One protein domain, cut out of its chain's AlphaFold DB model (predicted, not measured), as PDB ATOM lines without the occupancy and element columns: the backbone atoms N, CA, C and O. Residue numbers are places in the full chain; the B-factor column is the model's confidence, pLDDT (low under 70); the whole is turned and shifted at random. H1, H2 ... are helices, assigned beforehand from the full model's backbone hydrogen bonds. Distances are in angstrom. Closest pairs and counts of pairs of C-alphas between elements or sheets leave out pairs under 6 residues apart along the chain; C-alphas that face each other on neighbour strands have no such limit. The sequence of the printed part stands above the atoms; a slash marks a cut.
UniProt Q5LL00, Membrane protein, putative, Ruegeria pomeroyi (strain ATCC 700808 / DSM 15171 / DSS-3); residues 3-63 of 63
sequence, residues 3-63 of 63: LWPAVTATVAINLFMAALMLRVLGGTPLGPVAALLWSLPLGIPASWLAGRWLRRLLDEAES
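Overview. This is residues 3 to 63 of the 63 residues of the protein "Membrane protein, putative" of Ruegeria pomeroyi (strain ATCC 700808 / DSM 15171 / DSS-3) (UniProt Q5LL00). Two helices fold back on each other, H2 packing over H1 with a kink near residue 42, while residues 52 to 63 stick out past H1 as an arm that makes much of the length. The printed part has 61 residues with two named helices, H1 then H2, and no named strand; the class is all helix. It is loose, with a radius of gyration of the C-alphas of 14.8 A, and spans 50 by 20 by 13 A.

Along the chain. H1, residues 4 to 24, begins at C-alpha 4 (111.935, 101.967, 92.106) and is 30.6 A long from first to last C-alpha. H2, residues 32 to 62, is 41.4 A long and ends at C-alpha 62 (125.961, 114.816, 106.834).

Arrangement. H1 and H2 touch, their closest C-alphas being those of Thr 8 and Gly 43, 4.3 A apart. They run opposite ways at a steep tilt of 55 degrees. H2 has a kink of 51 degrees near residue 42. Every O i to N i+4 pair is within hydrogen-bond range in H1, and 24 of 27 in H2.

Size, cuts and confidence. The C-alphas of Gly 26 and Ser 63 are the two farthest apart, 49.9 A. The link from H1 to H2 is short, and the printed part has no cut. Residues 27, 29 to 30 and 63 have pLDDT under 70.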
ATOM      1  N   LEU A   3     112.924 105.865  93.532       74.88
ATOM      2  CA  LEU A   3     114.020 105.108  92.905       74.88
ATOM      3  C   LEU A   3     113.575 103.797  92.239       74.88
ATOM      4  O   LEU A   3     114.318 103.252  91.430       74.88
ATOM      5  N   TRP A   4     112.386 103.281  92.569       73.44
ATOM      6  CA  TRP A   4     111.935 101.967  92.106       73.44
ATOM      7  C   TRP A   4     111.902 101.815  90.575       73.44
ATOM      8  O   TRP A   4     112.459 100.830  90.089       73.44
ATOM      9  N   PRO A   5     111.342 102.754  89.781       76.06
ATOM     10  CA  PRO A   5     111.332 102.608  88.324       76.06
ATOM     11  C   PRO A   5     112.742 102.649  87.721       76.06
ATOM     12  O   PRO A   5     113.053 101.844  86.846       76.06
ATOM     13  N   ALA A   6     113.616 103.528  88.223       81.12
ATOM     14  CA  ALA A   6     114.994 103.634  87.745       81.12
ATOM     15  C   ALA A   6     115.795 102.358  88.049       81.12
ATOM     16  O   ALA A   6     116.411 101.787  87.155       81.12
ATOM     17  N   VAL A   7     115.722 101.860  89.287       82.62
ATOM     18  CA  VAL A   7     116.430 100.638  89.692       82.62
ATOM     19  C   VAL A   7     115.879  99.411  88.965       82.62
ATOM     20  O   VAL A   7     116.651  98.565  88.521       82.62
ATOM     21  N   THR A   8     114.562  99.323  88.771       77.75
ATOM     22  CA  THR A   8     113.935  98.223  88.020       77.75
ATOM     23  C   THR A   8     114.384  98.214  86.555       77.75
ATOM     24  O   THR A   8     114.673  97.148  86.010       77.75
ATOM     25  N   ALA A   9     114.534  99.388  85.928       77.62
ATOM     26  CA  ALA A   9     115.095  99.502  84.581       77.62
ATOM     27  C   ALA A   9     116.565  99.045  84.526       77.62
ATOM     28  O   ALA A   9     116.931  98.276  83.638       77.62
ATOM     29  N   THR A  10     117.394  99.433  85.503       83.62
ATOM     30  CA  THR A  10     118.784  98.956  85.604       83.62
ATOM     31  C   THR A  10     118.852  97.435  85.756       83.62
ATOM     32  O   THR A  10     119.645  96.781  85.079       83.62
ATOM     33  N   VAL A  11     117.991  96.848  86.595       82.19
ATOM     34  CA  VAL A  11     117.896  95.389  86.753       82.19
ATOM     35  C   VAL A  11     117.527  94.720  85.431       82.19
ATOM     36  O   VAL A  11     118.166  93.738  85.067       82.19
ATOM     37  N   ALA A  12     116.553  95.254  84.686       78.88
ATOM     38  CA  ALA A  12     116.143  94.703  83.393       78.88
ATOM     39  C   ALA A  12     117.293  94.676  82.372       78.88
ATOM     40  O   ALA A  12     117.516  93.650  81.727       78.88
ATOM     41  N   ILE A  13     118.048  95.775  82.264       82.88
ATOM     42  CA  ILE A  13     119.209  95.875  81.366       82.88
ATOM     43  C   ILE A  13     120.277  94.855  81.766       82.88
ATOM     44  O   ILE A  13     120.748  94.098  80.918       82.88
ATOM     45  N   ASN A  14     120.620  94.778  83.052       87.81
ATOM     46  CA  ASN A  14     121.646  93.856  83.536       87.81
ATOM     47  C   ASN A  14     121.240  92.392  83.335       87.81
ATOM     48  O   ASN A  14     122.074  91.575  82.945       87.81
ATOM     49  N   LEU A  15     119.961  92.056  83.541       81.50
ATOM     50  CA  LEU A  15     119.450  90.707  83.299       81.50
ATOM     51  C   LEU A  15     119.514  90.338  81.815       81.50
ATOM     52  O   LEU A  15     119.890  89.220  81.465       81.50
ATOM     53  N   PHE A  16     119.168  91.282  80.938       80.44
ATOM     54  CA  PHE A  16     119.253  91.088  79.498       80.44
ATOM     55  C   PHE A  16     120.706  90.921  79.035       80.44
ATOM     56  O   PHE A  16     121.009  90.000  78.280       80.44
ATOM     57  N   MET A  17     121.634  91.740  79.537       84.38
ATOM     58  CA  MET A  17     123.060  91.572  79.249       84.38
ATOM     59  C   MET A  17     123.597  90.228  79.759       84.38
ATOM     60  O   MET A  17     124.300  89.540  79.021       84.38
ATOM     61  N   ALA A  18     123.218  89.802  80.968       81.31
ATOM     62  CA  ALA A  18     123.583  88.488  81.499       81.31
ATOM     63  C   ALA A  18     123.034  87.344  80.626       81.31
ATOM     64  O   ALA A  18     123.743  86.377  80.354       81.31
ATOM     65  N   ALA A  19     121.807  87.478  80.113       76.62
ATOM     66  CA  ALA A  19     121.223  86.534  79.164       76.62
ATOM     67  C   ALA A  19     122.016  86.447  77.847       76.62
ATOM     68  O   ALA A  19     122.199  85.352  77.309       76.62
ATOM     69  N   LEU A  20     122.513  87.579  77.332       82.06
ATOM     70  CA  LEU A  20     123.392  87.605  76.160       82.06
ATOM     71  C   LEU A  20     124.745  86.934  76.443       82.06
ATOM     72  O   LEU A  20     125.234  86.191  75.597       82.06
ATOM     73  N   MET A  21     125.327  87.134  77.629       81.94
ATOM     74  CA  MET A  21     126.578  86.471  78.027       81.94
ATOM     75  C   MET A  21     126.404  84.951  78.159       81.94
ATOM     76  O   MET A  21     127.213  84.188  77.637       81.94
ATOM     77  N   LEU A  22     125.316  84.493  78.784       74.94
ATOM     78  CA  LEU A  22     125.000  83.064  78.910       74.94
ATOM     79  C   LEU A  22     124.799  82.380  77.553       74.94
ATOM     80  O   LEU A  22     125.147  81.209  77.400       74.94
ATOM     81  N   ARG A  23     124.303  83.114  76.548       77.25
ATOM     82  CA  ARG A  23     124.216  82.618  75.169       77.25
ATOM     83  C   ARG A  23     125.595  82.276  74.596       77.25
ATOM     84  O   ARG A  23     125.712  81.274  73.899       77.25
ATOM     85  N   VAL A  24     126.632  83.065  74.894       77.94
ATOM     86  CA  VAL A  24     128.014  82.789  74.445       77.94
ATOM     87  C   VAL A  24     128.553  81.490  75.060       77.94
ATOM     88  O   VAL A  24     129.332  80.788  74.427       77.94
ATOM     89  N   LEU A  25     128.086  81.126  76.257       80.06
ATOM     90  CA  LEU A  25     128.475  79.905  76.971       80.06
ATOM     91  C   LEU A  25     127.668  78.656  76.552       80.06
ATOM     92  O   LEU A  25     127.807  77.607  77.175       80.06
ATOM     93  N   GLY A  26     126.811  78.750  75.527       74.75
ATOM     94  CA  GLY A  26     125.956  77.646  75.066       74.75
ATOM     95  C   GLY A  26     124.681  77.430  75.894       74.75
ATOM     96  O   GLY A  26     123.968  76.452  75.676       74.75
ATOM     97  N   GLY A  27     124.372  78.332  76.833       69.31
ATOM     98  CA  GLY A  27     123.148  78.288  77.633       69.31
ATOM     99  C   GLY A  27     121.899  78.692  76.843       69.31
ATOM    100  O   GLY A  27     121.964  79.448  75.871       69.31
ATOM    101  N   THR A  28     120.728  78.210  77.275       72.56
ATOM    102  CA  THR A  28     119.442  78.612  76.689       72.56
ATOM    103  C   THR A  28     119.225  80.114  76.902       72.56
ATOM    104  O   THR A  28     119.251  80.580  78.044       72.56
ATOM    105  N   PRO A  29     119.013  80.903  75.838       67.75
ATOM    106  CA  PRO A  29     118.900  82.342  75.977       67.75
ATOM    107  C   PRO A  29     117.600  82.735  76.678       67.75
ATOM    108  O   PRO A  29     116.506  82.365  76.250       67.75
ATOM    109  N   LEU A  30     117.723  83.558  77.717       69.94
ATOM    110  CA  LEU A  30     116.596  84.283  78.296       69.94
ATOM    111  C   LEU A  30     116.087  85.294  77.258       69.94
ATOM    112  O   LEU A  30     116.808  86.204  76.844       69.94
ATOM    113  N   GLY A  31     114.854  85.101  76.790       77.25
ATOM    114  CA  GLY A  31     114.220  86.011  75.838       77.25
ATOM    115  C   GLY A  31     113.982  87.405  76.444       77.25
ATOM    116  O   GLY A  31     113.832  87.514  77.663       77.25
ATOM    117  N   PRO A  32     113.875  88.470  75.625       73.94
ATOM    118  CA  PRO A  32     113.691  89.844  76.112       73.94
ATOM    119  C   PRO A  32     112.482  89.997  77.046       73.94
ATOM    120  O   PRO A  32     112.561  90.643  78.084       73.94
ATOM    121  N   VAL A  33     111.372  89.334  76.708       81.38
ATOM    122  CA  VAL A  33     110.143  89.335  77.516       81.38
ATOM    123  C   VAL A  33     110.357  88.636  78.858       81.38
ATOM    124  O   VAL A  33     109.920  89.134  79.890       81.38
ATOM    125  N   ALA A  34     111.077  87.512  78.872       81.31
ATOM    126  CA  ALA A  34     111.392  86.810  80.111       81.31
ATOM    127  C   ALA A  34     112.308  87.654  81.013       81.31
ATOM    128  O   ALA A  34     112.095  87.695  82.220       81.31
ATOM    129  N   ALA A  35     113.273  88.381  80.439       78.81
ATOM    130  CA  ALA A  35     114.122  89.301  81.193       78.81
ATOM    131  C   ALA A  35     113.317  90.437  81.852       78.81
ATOM    132  O   ALA A  35     113.565  90.768  83.008       78.81
ATOM    133  N   LEU A  36     112.312  90.983  81.154       77.94
ATOM    134  CA  LEU A  36     111.385  91.972  81.719       77.94
ATOM    135  C   LEU A  36     110.518  91.383  82.838       77.94
ATOM    136  O   LEU A  36     110.334  92.009  83.877       77.94
ATOM    137  N   LEU A  37     110.004  90.166  82.660       85.56
ATOM    138  CA  LEU A  37     109.202  89.507  83.692       85.56
ATOM    139  C   LEU A  37     110.016  89.210  84.949       85.56
ATOM    140  O   LEU A  37     109.496  89.366  86.046       85.56
ATOM    141  N   TRP A  38     111.285  88.825  84.802       82.94
ATOM    142  CA  TRP A  38     112.190  88.607  85.928       82.94
ATOM    143  C   TRP A  38     112.668  89.909  86.574       82.94
ATOM    144  O   TRP A  38     112.936  89.923  87.776       82.94
ATOM    145  N   SER A  39     112.738  91.018  85.832       78.69
ATOM    146  CA  SER A  39     113.147  92.305  86.402       78.69
ATOM    147  C   SER A  39     112.107  92.902  87.346       78.69
ATOM    148  O   SER A  39     112.489  93.592  88.282       78.69
ATOM    149  N   LEU A  40     110.818  92.604  87.171       81.44
ATOM    150  CA  LEU A  40     109.748  93.032  88.080       81.44
ATOM    151  C   LEU A  40     109.940  92.528  89.527       81.44
ATOM    152  O   LEU A  40     110.055  93.360  90.431       81.44
ATOM    153  N   PRO A  41     110.017  91.206  89.794       86.62
ATOM    154  CA  PRO A  41     110.229  90.693  91.141       86.62
ATOM    155  C   PRO A  41     111.638  90.988  91.658       86.62
ATOM    156  O   PRO A  41     111.785  91.247  92.848       86.62
ATOM    157  N   LEU A  42     112.667  91.003  90.798       83.00
ATOM    158  CA  LEU A  42     114.049  91.317  91.199       83.00
ATOM    159  C   LEU A  42     114.284  92.819  91.431       83.00
ATOM    160  O   LEU A  42     115.154  93.201  92.214       83.00
ATOM    161  N   GLY A  43     113.484  93.678  90.804       77.88
ATOM    162  CA  GLY A  43     113.537  95.128  90.954       77.88
ATOM    163  C   GLY A  43     113.151  95.582  92.356       77.88
ATOM    164  O   GLY A  43     113.705  96.559  92.855       77.88
ATOM    165  N   ILE A  44     112.271  94.846  93.041       80.69
ATOM    166  CA  ILE A  44     111.847  95.135  94.421       80.69
ATOM    167  C   ILE A  44     113.018  95.025  95.423       80.69
ATOM    168  O   ILE A  44     113.336  96.037  96.060       80.69
ATOM    169  N   PRO A  45     113.706  93.872  95.576       83.50
ATOM    170  CA  PRO A  45     114.840  93.749  96.491       83.50
ATOM    171  C   PRO A  45     116.025  94.619  96.057       83.50
ATOM    172  O   PRO A  45     116.674  95.220  96.914       83.50
ATOM    173  N   ALA A  46     116.269  94.769  94.748       83.56
ATOM    174  CA  ALA A  46     117.307  95.663  94.239       83.56
ATOM    175  C   ALA A  46     117.043  97.128  94.629       83.56
ATOM    176  O   ALA A  46     117.946  97.817  95.102       83.56
ATOM    177  N   SER A  47     115.795  97.594  94.512       81.44
ATOM    178  CA  SER A  47     115.397  98.953  94.909       81.44
ATOM    179  C   SER A  47     115.544  99.182  96.408       81.44
ATOM    180  O   SER A  47     115.940 100.268  96.837       81.44
ATOM    181  N   TRP A  48     115.244  98.167  97.222       84.19
ATOM    182  CA  TRP A  48     115.428  98.241  98.667       84.19
ATOM    183  C   TRP A  48     116.911  98.350  99.051       84.19
ATOM    184  O   TRP A  48     117.272  99.237  99.830       84.19
ATOM    185  N   LEU A  49     117.772  97.512  98.462       86.75
ATOM    186  CA  LEU A  49     119.228  97.556  98.640       86.75
ATOM    187  C   LEU A  49     119.809  98.903  98.202       86.75
ATOM    188  O   LEU A  49     120.530  99.529  98.977       86.75
ATOM    189  N   ALA A  50     119.436  99.388  97.015       82.62
ATOM    190  CA  ALA A  50     119.873 100.683  96.499       82.62
ATOM    191  C   ALA A  50     119.444 101.835  97.420       82.62
ATOM    192  O   ALA A  50     120.250 102.699  97.754       82.62
ATOM    193  N   GLY A  51     118.200 101.818  97.909       85.19
ATOM    194  CA  GLY A  51     117.721 102.811  98.869       85.19
ATOM    195  C   GLY A  51     118.433 102.736 100.224       85.19
ATOM    196  O   GLY A  51     118.647 103.761 100.863       85.19
ATOM    197  N   ARG A  52     118.803 101.537 100.697       87.56
ATOM    198  CA  ARG A  52     119.600 101.365 101.925       87.56
ATOM    199  C   ARG A  52     121.031 101.877 101.749       87.56
ATOM    200  O   ARG A  52     121.542 102.511 102.664       87.56
ATOM    201  N   TRP A  53     121.652 101.610 100.606       84.94
ATOM    202  CA  TRP A  53     122.985 102.108 100.279       84.94
ATOM    203  C   TRP A  53     123.007 103.635 100.158       84.94
ATOM    204  O   TRP A  53     123.828 104.274 100.803       84.94
ATOM    205  N   LEU A  54     122.044 104.222  99.439       85.81
ATOM    206  CA  LEU A  54     121.937 105.676  99.305       85.81
ATOM    207  C   LEU A  54     121.731 106.364 100.659       85.81
ATOM    208  O   LEU A  54     122.348 107.389 100.910       85.81
ATOM    209  N   ARG A  55     120.900 105.792 101.543       86.06
ATOM    210  CA  ARG A  55     120.726 106.312 102.909       86.06
ATOM    211  C   ARG A  55     122.040 106.347 103.684       86.06
ATOM    212  O   ARG A  55     122.352 107.381 104.243       86.06
ATOM    213  N   ARG A  56     122.839 105.274 103.636       89.12
ATOM    214  CA  ARG A  56     124.160 105.260 104.286       89.12
ATOM    215  C   ARG A  56     125.090 106.345 103.749       89.12
ATOM    216  O   ARG A  56     125.759 106.987 104.539       89.12
ATOM    217  N   LEU A  57     125.105 106.564 102.434       87.62
ATOM    218  CA  LEU A  57     125.922 107.624 101.837       87.62
ATOM    219  C   LEU A  57     125.469 109.028 102.240       87.62
ATOM    220  O   LEU A  57     126.301 109.915 102.375       87.62
ATOM    221  N   LEU A  58     124.161 109.239 102.395       87.75
ATOM    222  CA  LEU A  58     123.628 110.506 102.890       87.75
ATOM    223  C   LEU A  58     124.006 110.713 104.359       87.75
ATOM    224  O   LEU A  58     124.488 111.787 104.698       87.75
ATOM    225  N   ASP A  59     123.875 109.670 105.182       91.19
ATOM    226  CA  ASP A  59     124.279 109.705 106.592       91.19
ATOM    227  C   ASP A  59     125.793 109.992 106.735       91.19
ATOM    228  O   ASP A  59     126.195 110.744 107.616       91.19
ATOM    229  N   GLU A  60     126.635 109.431 105.855       89.12
ATOM    230  CA  GLU A  60     128.086 109.701 105.798       89.12
ATOM    231  C   GLU A  60     128.425 111.112 105.292       89.12
ATOM    232  O   GLU A  60     129.477 111.646 105.629       89.12
ATOM    233  N   ALA A  61     127.572 111.716 104.462       87.00
ATOM    234  CA  ALA A  61     127.794 113.057 103.924       87.00
ATOM    235  C   ALA A  61     127.345 114.174 104.882       87.00
ATOM    236  O   ALA A  61     127.811 115.306 104.754       87.00
ATOM    237  N   GLU A  62     126.421 113.877 105.801       86.69
ATOM    238  CA  GLU A  62     125.961 114.816 106.834       86.69
ATOM    239  C   GLU A  62     126.887 114.876 108.064       86.69
ATOM    240  O   GLU A  62     126.769 115.816 108.853       86.69
ATOM    241  N   SER A  63     127.802 113.910 108.228       64.31
ATOM    242  CA  SER A  63     128.800 113.858 109.313       64.31
ATOM    243  C   SER A  63     130.114 114.548 108.961       64.31
ATOM    244  O   SER A  63     130.654 115.256 109.840       64.31
TER     245      SER A  63